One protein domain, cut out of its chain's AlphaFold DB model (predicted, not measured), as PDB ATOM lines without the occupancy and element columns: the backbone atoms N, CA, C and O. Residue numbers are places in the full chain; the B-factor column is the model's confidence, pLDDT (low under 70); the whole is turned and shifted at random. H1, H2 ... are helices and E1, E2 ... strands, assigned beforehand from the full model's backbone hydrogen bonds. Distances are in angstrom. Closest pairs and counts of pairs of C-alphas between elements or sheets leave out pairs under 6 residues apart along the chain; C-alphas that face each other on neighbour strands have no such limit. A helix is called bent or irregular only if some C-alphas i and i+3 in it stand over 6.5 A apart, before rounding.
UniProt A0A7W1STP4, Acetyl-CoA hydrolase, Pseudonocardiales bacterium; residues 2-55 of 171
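AT A GLANCE: This is residues 2 to 55 of the 171 residues of the protein "Acetyl-CoA hydrolase" of Pseudonocardiales bacterium (UniProt A0A7W1STP4). Two parallel strands, E1 beside E2, form a ribbon bent sharply into a V, with H1 at its open side, H2 near the strands' last residues and H3 at the bend. The 54 printed residues run E1, H1, E2, H2, H3, a mixed class. The whole is compact, radius of gyration of the C-alphas 10.4 A, spanning 30 by 24 by 17 A.

IN THESE COORDINATES: E2, residues 23 to 32, spans 18.1 A and bends by 101 degrees at 29. E1, residues 3 to 11, spans 15.1 A from C-alpha 3 at (42.049, 34.844, 14.125) and bends by 118 degrees at 8. H1 is residues 13 to 19, H2 35 to 41, and H3 50 to 53, ending at C-alpha 53 (44.051, 20.614, 5.211).

HOW THE PARTS SIT: E1 and E2 are parallel at 7 degrees; N 5 and O 25 are 2.9 A apart, within hydrogen-bond range. E1, H1, E2 form a strand-helix-strand unit, parallel neighbour strands with a helix between, its crossover right-handed. The closest C-alphas of H1 and E2, Leu 17 and Leu 23, are 5.1 A apart. H1 and H2 only just touch, with 3 pairs of C-alphas within 8 A, closest Val 15 and Leu 37 at 6.5 A. The closest C-alphas of H3 and E2, Leu 50 and Thr 29, are 5.8 A apart. H1 and H3 are apart. Every O i to N i+4 pair in H1 and H2 is within hydrogen-bond range; H3 is too short for one.

THE WHOLE: The C-alphas farthest apart, Arg 20 and Glu 51, are 30.4 A apart. The printed part has no cut, no link is long, and no printed residue is under 70 in pLDDT.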
ATOM      1  N   PRO A   2      41.097  38.598  17.154       93.50
ATOM      2  CA  PRO A   2      41.635  37.239  17.134       93.50
ATOM      3  C   PRO A   2      41.296  36.500  15.829       93.50
ATOM      4  O   PRO A   2      40.264  36.782  15.219       93.50
ATOM      5  N   VAL A   3      42.150  35.569  15.403       93.81
ATOM      6  CA  VAL A   3      42.049  34.844  14.125       93.81
ATOM      7  C   VAL A   3      42.109  33.332  14.322       93.81
ATOM      8  O   VAL A   3      42.703  32.845  15.281       93.81
ATOM      9  N   ARG A   4      41.511  32.583  13.392       94.75
ATOM     10  CA  ARG A   4      41.790  31.152  13.204       94.75
ATOM     11  C   ARG A   4      42.817  31.001  12.089       94.75
ATOM     12  O   ARG A   4      42.740  31.737  11.107       94.75
ATOM     13  N   VAL A   5      43.750  30.070  12.245       95.62
ATOM     14  CA  VAL A   5      44.774  29.773  11.237       95.62
ATOM     15  C   VAL A   5      44.495  28.405  10.627       95.62
ATOM     16  O   VAL A   5      44.457  27.403  11.332       95.62
ATOM     17  N   ASP A   6      44.322  28.374   9.312       94.75
ATOM     18  CA  ASP A   6      44.181  27.162   8.507       94.75
ATOM     19  C   ASP A   6      45.288  27.190   7.462       94.75
ATOM     20  O   ASP A   6      45.332  28.107   6.640       94.75
ATOM     21  N   SER A   7      46.258  26.284   7.566       94.38
ATOM     22  CA  SER A   7      47.431  26.322   6.697       94.38
ATOM     23  C   SER A   7      48.044  24.948   6.503       94.38
ATOM     24  O   SER A   7      48.208  24.204   7.459       94.38
ATOM     25  N   GLY A   8      48.510  24.630   5.296       93.75
ATOM     26  CA  GLY A   8      49.292  23.411   5.071       93.75
ATOM     27  C   GLY A   8      50.577  23.366   5.913       93.75
ATOM     28  O   GLY A   8      51.007  22.289   6.328       93.75
ATOM     29  N   LEU A   9      51.154  24.531   6.228       94.94
ATOM     30  CA  LEU A   9      52.399  24.666   6.978       94.94
ATOM     31  C   LEU A   9      52.244  25.670   8.125       94.94
ATOM     32  O   LEU A   9      52.108  26.870   7.894       94.94
ATOM     33  N   LEU A  10      52.357  25.198   9.367       97.25
ATOM     34  CA  LEU A  10      52.440  26.092  10.523       97.25
ATOM     35  C   LEU A  10      53.895  26.479  10.796       97.25
ATOM     36  O   LEU A  10      54.802  25.642  10.813       97.25
ATOM     37  N   LEU A  11      54.088  27.772  11.037       96.81
ATOM     38  CA  LEU A  11      55.370  28.411  11.318       96.81
ATOM     39  C   LEU A  11      55.333  29.078  12.698       96.81
ATOM     40  O   LEU A  11      54.257  29.336  13.233       96.81
ATOM     41  N   GLU A  12      56.500  29.442  13.234       97.19
ATOM     42  CA  GLU A  12      56.657  30.168  14.513       97.19
ATOM     43  C   GLU A  12      55.671  31.334  14.751       97.19
ATOM     44  O   GLU A  12      55.187  31.447  15.877       97.19
ATOM     45  N   PRO A  13      55.284  32.165  13.756       97.06
ATOM     46  CA  PRO A  13      54.324  33.250  13.979       97.06
ATOM     47  C   PRO A  13      52.958  32.822  14.533       97.06
ATOM     48  O   PRO A  13      52.251  33.652  15.104       97.06
ATOM     49  N   VAL A  14      52.561  31.548  14.402       97.69
ATOM     50  CA  VAL A  14      51.335  31.048  15.051       97.69
ATOM     51  C   VAL A  14      51.453  31.082  16.581       97.69
ATOM     52  O   VAL A  14      50.483  31.401  17.265       97.69
ATOM     53  N   VAL A  15      52.656  30.842  17.112       98.19
ATOM     54  CA  VAL A  15      52.959  30.927  18.546       98.19
ATOM     55  C   VAL A  15      52.896  32.382  19.003       98.19
ATOM     56  O   VAL A  15      52.298  32.676  20.033       98.19
ATOM     57  N   ASP A  16      53.426  33.309  18.197       97.94
ATOM     58  CA  ASP A  16      53.359  34.746  18.486       97.94
ATOM     59  C   ASP A  16      51.905  35.245  18.566       97.94
ATOM     60  O   ASP A  16      51.584  36.120  19.375       97.94
ATOM     61  N   LEU A  17      51.008  34.709  17.728       97.75
ATOM     62  CA  LEU A  17      49.576  35.010  17.802       97.75
ATOM     63  C   LEU A  17      48.954  34.479  19.099       97.75
ATOM     64  O   LEU A  17      48.185  35.206  19.730       97.75
ATOM     65  N   ASP A  18      49.287  33.251  19.498       97.94
ATOM     66  CA  ASP A  18      48.765  32.622  20.719       97.94
ATOM     67  C   ASP A  18      49.211  33.376  21.978       97.94
ATOM     68  O   ASP A  18      48.381  33.793  22.785       97.94
ATOM     69  N   GLU A  19      50.508  33.671  22.097       97.56
ATOM     70  CA  GLU A  19      51.083  34.415  23.229       97.56
ATOM     71  C   GLU A  19      50.475  35.818  23.387       97.56
ATOM     72  O   GLU A  19      50.397  36.358  24.492       97.56
ATOM     73  N   ARG A  20      50.006  36.416  22.287       97.69
ATOM     74  CA  ARG A  20      49.339  37.726  22.278       97.69
ATOM     75  C   ARG A  20      47.826  37.644  22.504       97.69
ATOM     76  O   ARG A  20      47.166  38.684  22.456       97.69
ATOM     77  N   GLY A  21      47.262  36.452  22.705       97.56
ATOM     78  CA  GLY A  21      45.816  36.238  22.817       97.56
ATOM     79  C   GLY A  21      45.056  36.559  21.524       97.56
ATOM     80  O   GLY A  21      43.892  36.959  21.559       97.56
ATOM     81  N   LEU A  22      45.733  36.457  20.376       97.69
ATOM     82  CA  LEU A  22      45.189  36.734  19.046       97.69
ATOM     83  C   LEU A  22      44.896  35.460  18.247       97.69
ATOM     84  O   LEU A  22      44.345  35.567  17.154       97.69
ATOM     85  N   LEU A  23      45.224  34.278  18.767       96.94
ATOM     86  CA  LEU A  23      44.878  33.001  18.153       96.94
ATOM     87  C   LEU A  23      43.609  32.423  18.792       96.94
ATOM     88  O   LEU A  23      43.511  32.318  20.009       96.94
ATOM     89  N   ILE A  24      42.638  32.056  17.961       95.06
ATOM     90  CA  ILE A  24      41.443  31.312  18.375       95.06
ATOM     91  C   ILE A  24      41.715  29.808  18.284       95.06
ATOM     92  O   ILE A  24      41.411  29.075  19.218       95.06
ATOM     93  N   ASP A  25      42.242  29.363  17.142       94.81
ATOM     94  CA  ASP A  25      42.595  27.969  16.858       94.81
ATOM     95  C   ASP A  25      43.568  27.912  15.668       94.81
ATOM     96  O   ASP A  25      43.640  28.865  14.877       94.81
ATOM     97  N   ALA A  26      44.294  26.805  15.529       96.31
ATOM     98  CA  ALA A  26      45.212  26.550  14.430       96.31
ATOM     99  C   ALA A  26      45.132  25.099  13.946       96.31
ATOM    100  O   ALA A  26      45.167  24.157  14.738       96.31
ATOM    101  N   VAL A  27      45.127  24.926  12.628       96.06
ATOM    102  CA  VAL A  27      45.252  23.623  11.982       96.06
ATOM    103  C   VAL A  27      46.304  23.663  10.880       96.06
ATOM    104  O   VAL A  27      46.390  24.637  10.131       96.06
ATOM    105  N   GLY A  28      47.090  22.590  10.767       96.56
ATOM    106  CA  GLY A  28      47.943  22.381   9.607       96.56
ATOM    107  C   GLY A  28      48.458  20.970   9.398       96.56
ATOM    108  O   GLY A  28      48.104  20.056  10.136       96.56
ATOM    109  N   THR A  29      49.244  20.765   8.340       96.81
ATOM    110  CA  THR A  29      49.734  19.428   7.962       96.81
ATOM    111  C   THR A  29      51.076  19.114   8.604       96.81
ATOM    112  O   THR A  29      51.302  18.006   9.085       96.81
ATOM    113  N   TYR A  30      51.982  20.089   8.611       95.31
ATOM    114  CA  TYR A  30      53.318  19.952   9.179       95.31
ATOM    115  C   TYR A  30      53.792  21.266   9.806       95.31
ATOM    116  O   TYR A  30      53.228  22.338   9.577       95.31
ATOM    117  N   LEU A  31      54.828  21.158  10.638       97.88
ATOM    118  CA  LEU A  31      55.418  22.255  11.400       97.88
ATOM    119  C   LEU A  31      56.841  22.518  10.894       97.88
ATOM    120  O   LEU A  31      57.653  21.591  10.843       97.88
ATOM    121  N   VAL A  32      57.177  23.771  10.592       96.88
ATOM    122  CA  VAL A  32      58.564  24.179  10.305       96.88
ATOM    123  C   VAL A  32      58.916  25.354  11.199       96.88
ATOM    124  O   VAL A  32      58.328  26.428  11.115       96.88
ATOM    125  N   GLY A  33      59.889  25.148  12.077       96.75
ATOM    126  CA  GLY A  33      60.256  26.149  13.061       96.75
ATOM    127  C   GLY A  33      61.318  25.635  14.010       96.75
ATOM    128  O   GLY A  33      62.109  24.752  13.673       96.75
ATOM    129  N   THR A  34      61.345  26.217  15.200       98.12
ATOM    130  CA  THR A  34      62.261  25.814  16.258       98.12
ATOM    131  C   THR A  34      61.541  24.920  17.263       98.12
ATOM    132  O   THR A  34      60.354  24.615  17.143       98.12
ATOM    133  N   ARG A  35      62.266  24.533  18.313       98.31
ATOM    134  CA  ARG A  35      61.689  23.823  19.452       98.31
ATOM    135  C   ARG A  35      60.510  24.570  20.085       98.31
ATOM    136  O   ARG A  35      59.595  23.911  20.557       98.31
ATOM    137  N   ARG A  36      60.489  25.907  20.037       98.19
ATOM    138  CA  ARG A  36      59.372  26.711  20.550       98.19
ATOM    139  C   ARG A  36      58.049  26.344  19.871       98.19
ATOM    140  O   ARG A  36      57.080  26.076  20.573       98.19
ATOM    141  N   LEU A  37      58.020  26.263  18.539       98.62
ATOM    142  CA  LEU A  37      56.838  25.814  17.794       98.62
ATOM    143  C   LEU A  37      56.437  24.375  18.140       98.62
ATOM    144  O   LEU A  37      55.250  24.083  18.271       98.62
ATOM    145  N   TYR A  38      57.409  23.473  18.275       98.38
ATOM    146  CA  TYR A  38      57.131  22.065  18.563       98.38
ATOM    147  C   TYR A  38      56.571  21.863  19.974       98.38
ATOM    148  O   TYR A  38      55.552  21.193  20.120       98.38
ATOM    149  N   ASP A  39      57.171  22.498  20.982       98.31
ATOM    150  CA  ASP A  39      56.690  22.470  22.368       98.31
ATOM    151  C   ASP A  39      55.310  23.144  22.479       98.31
ATOM    152  O   ASP A  39      54.455  22.692  23.235       98.31
ATOM    153  N   TRP A  40      55.058  24.201  21.695       98.12
ATOM    154  CA  TRP A  40      53.736  24.823  21.610       98.12
ATOM    155  C   TRP A  40      52.686  23.873  21.022       98.12
ATOM    156  O   TRP A  40      51.574  23.817  21.539       98.12
ATOM    157  N   ALA A  41      53.016  23.137  19.958       98.12
ATOM    158  CA  ALA A  41      52.082  22.249  19.266       98.12
ATOM    159  C   ALA A  41      51.808  20.932  20.015       98.12
ATOM    160  O   ALA A  41      50.767  20.303  19.781       98.12
ATOM    161  N   ASP A  42      52.730  20.505  20.881       97.62
ATOM    162  CA  ASP A  42      52.636  19.244  21.610       97.62
ATOM    163  C   ASP A  42      51.345  19.164  22.442       97.62
ATOM    164  O   ASP A  42      50.944  20.102  23.132       97.62
ATOM    165  N   GLY A  43      50.629  18.046  22.314       95.31
ATOM    166  CA  GLY A  43      49.342  17.819  22.980       95.31
ATOM    167  C   GLY A  43      48.154  18.679  22.508       95.31
ATOM    168  O   GLY A  43      47.031  18.411  22.932       95.31
ATOM    169  N   ARG A  44      48.339  19.663  21.613       96.56
ATOM    170  CA  ARG A  44      47.247  20.555  21.155       96.56
ATOM    171  C   ARG A  44      46.391  19.994  20.023       96.56
ATOM    172  O   ARG A  44      45.308  20.504  19.761       96.56
ATOM    173  N   GLY A  45      46.868  18.965  19.324       96.25
ATOM    174  CA  GLY A  45      46.125  18.361  18.215       96.25
ATOM    175  C   GLY A  45      45.961  19.281  16.999       96.25
ATOM    176  O   GLY A  45      44.989  19.123  16.263       96.25
ATOM    177  N   VAL A  46      46.906  20.202  16.772       97.31
ATOM    178  CA  VAL A  46      46.904  21.161  15.646       97.31
ATOM    179  C   VAL A  46      47.214  20.519  14.288       97.31
ATOM    180  O   VAL A  46      47.038  21.149  13.251       97.31
ATOM    181  N   LEU A  47      47.677  19.266  14.266       98.00
ATOM    182  CA  LEU A  47      48.040  18.575  13.030       98.00
ATOM    183  C   LEU A  47      46.899  17.718  12.472       98.00
ATOM    184  O   LEU A  47      46.191  17.018  13.206       98.00
ATOM    185  N   ARG A  48      46.728  17.765  11.151       97.62
ATOM    186  CA  ARG A  48      45.749  16.993  10.374       97.62
ATOM    187  C   ARG A  48      46.396  16.448   9.094       97.62
ATOM    188  O   ARG A  48      47.379  17.016   8.626       97.62
ATOM    189  N   PRO A  49      45.874  15.346   8.529       96.75
ATOM    190  CA  PRO A  49      46.404  14.792   7.286       96.75
ATOM    191  C   PRO A  49      46.207  15.758   6.107       96.75
ATOM    192  O   PRO A  49      45.363  16.658   6.163       96.75
ATOM    193  N   LEU A  50      46.988  15.570   5.038       95.31
ATOM    194  CA  LEU A  50      46.987  16.445   3.860       95.31
ATOM    195  C   LEU A  50      45.586  16.556   3.247       95.31
ATOM    196  O   LEU A  50      45.141  17.653   2.925       95.31
ATOM    197  N   GLU A  51      44.886  15.427   3.168       95.38
ATOM    198  CA  GLU A  51      43.531  15.285   2.635       95.38
ATOM    199  C   GLU A  51      42.500  16.088   3.432       95.38
ATOM    200  O   GLU A  51      41.408  16.327   2.942       95.38
ATOM    201  N   TYR A  52      42.821  16.503   4.660       95.56
ATOM    202  CA  TYR A  52      41.970  17.394   5.442       95.56
ATOM    203  C   TYR A  52      42.333  18.862   5.197       95.56
ATOM    204  O   TYR A  52      41.472  19.699   4.944       95.56
ATOM    205  N   THR A  53      43.615  19.210   5.284       95.31
ATOM    206  CA  THR A  53      44.051  20.614   5.211       95.31
ATOM    207  C   THR A  53      44.003  21.194   3.798       95.31
ATOM    208  O   THR A  53      44.003  22.412   3.666       95.31
ATOM    209  N   HIS A  54      43.984  20.344   2.768       95.50
ATOM    210  CA  HIS A  54      43.972  20.722   1.349       95.50
ATOM    211  C   HIS A  54      42.677  20.321   0.628       95.50
ATOM    212  O   HIS A  54      42.588  20.419  -0.589       95.50
ATOM    213  N   ASP A  55      41.651  19.870   1.356       94.69
ATOM    214  CA  ASP A  55      40.332  19.664   0.757       94.69
ATOM    215  C   ASP A  55      39.668  21.026   0.505       94.69
ATOM    216  O   ASP A  55      39.220  21.698   1.441       94.69
TER     217      ASP A  55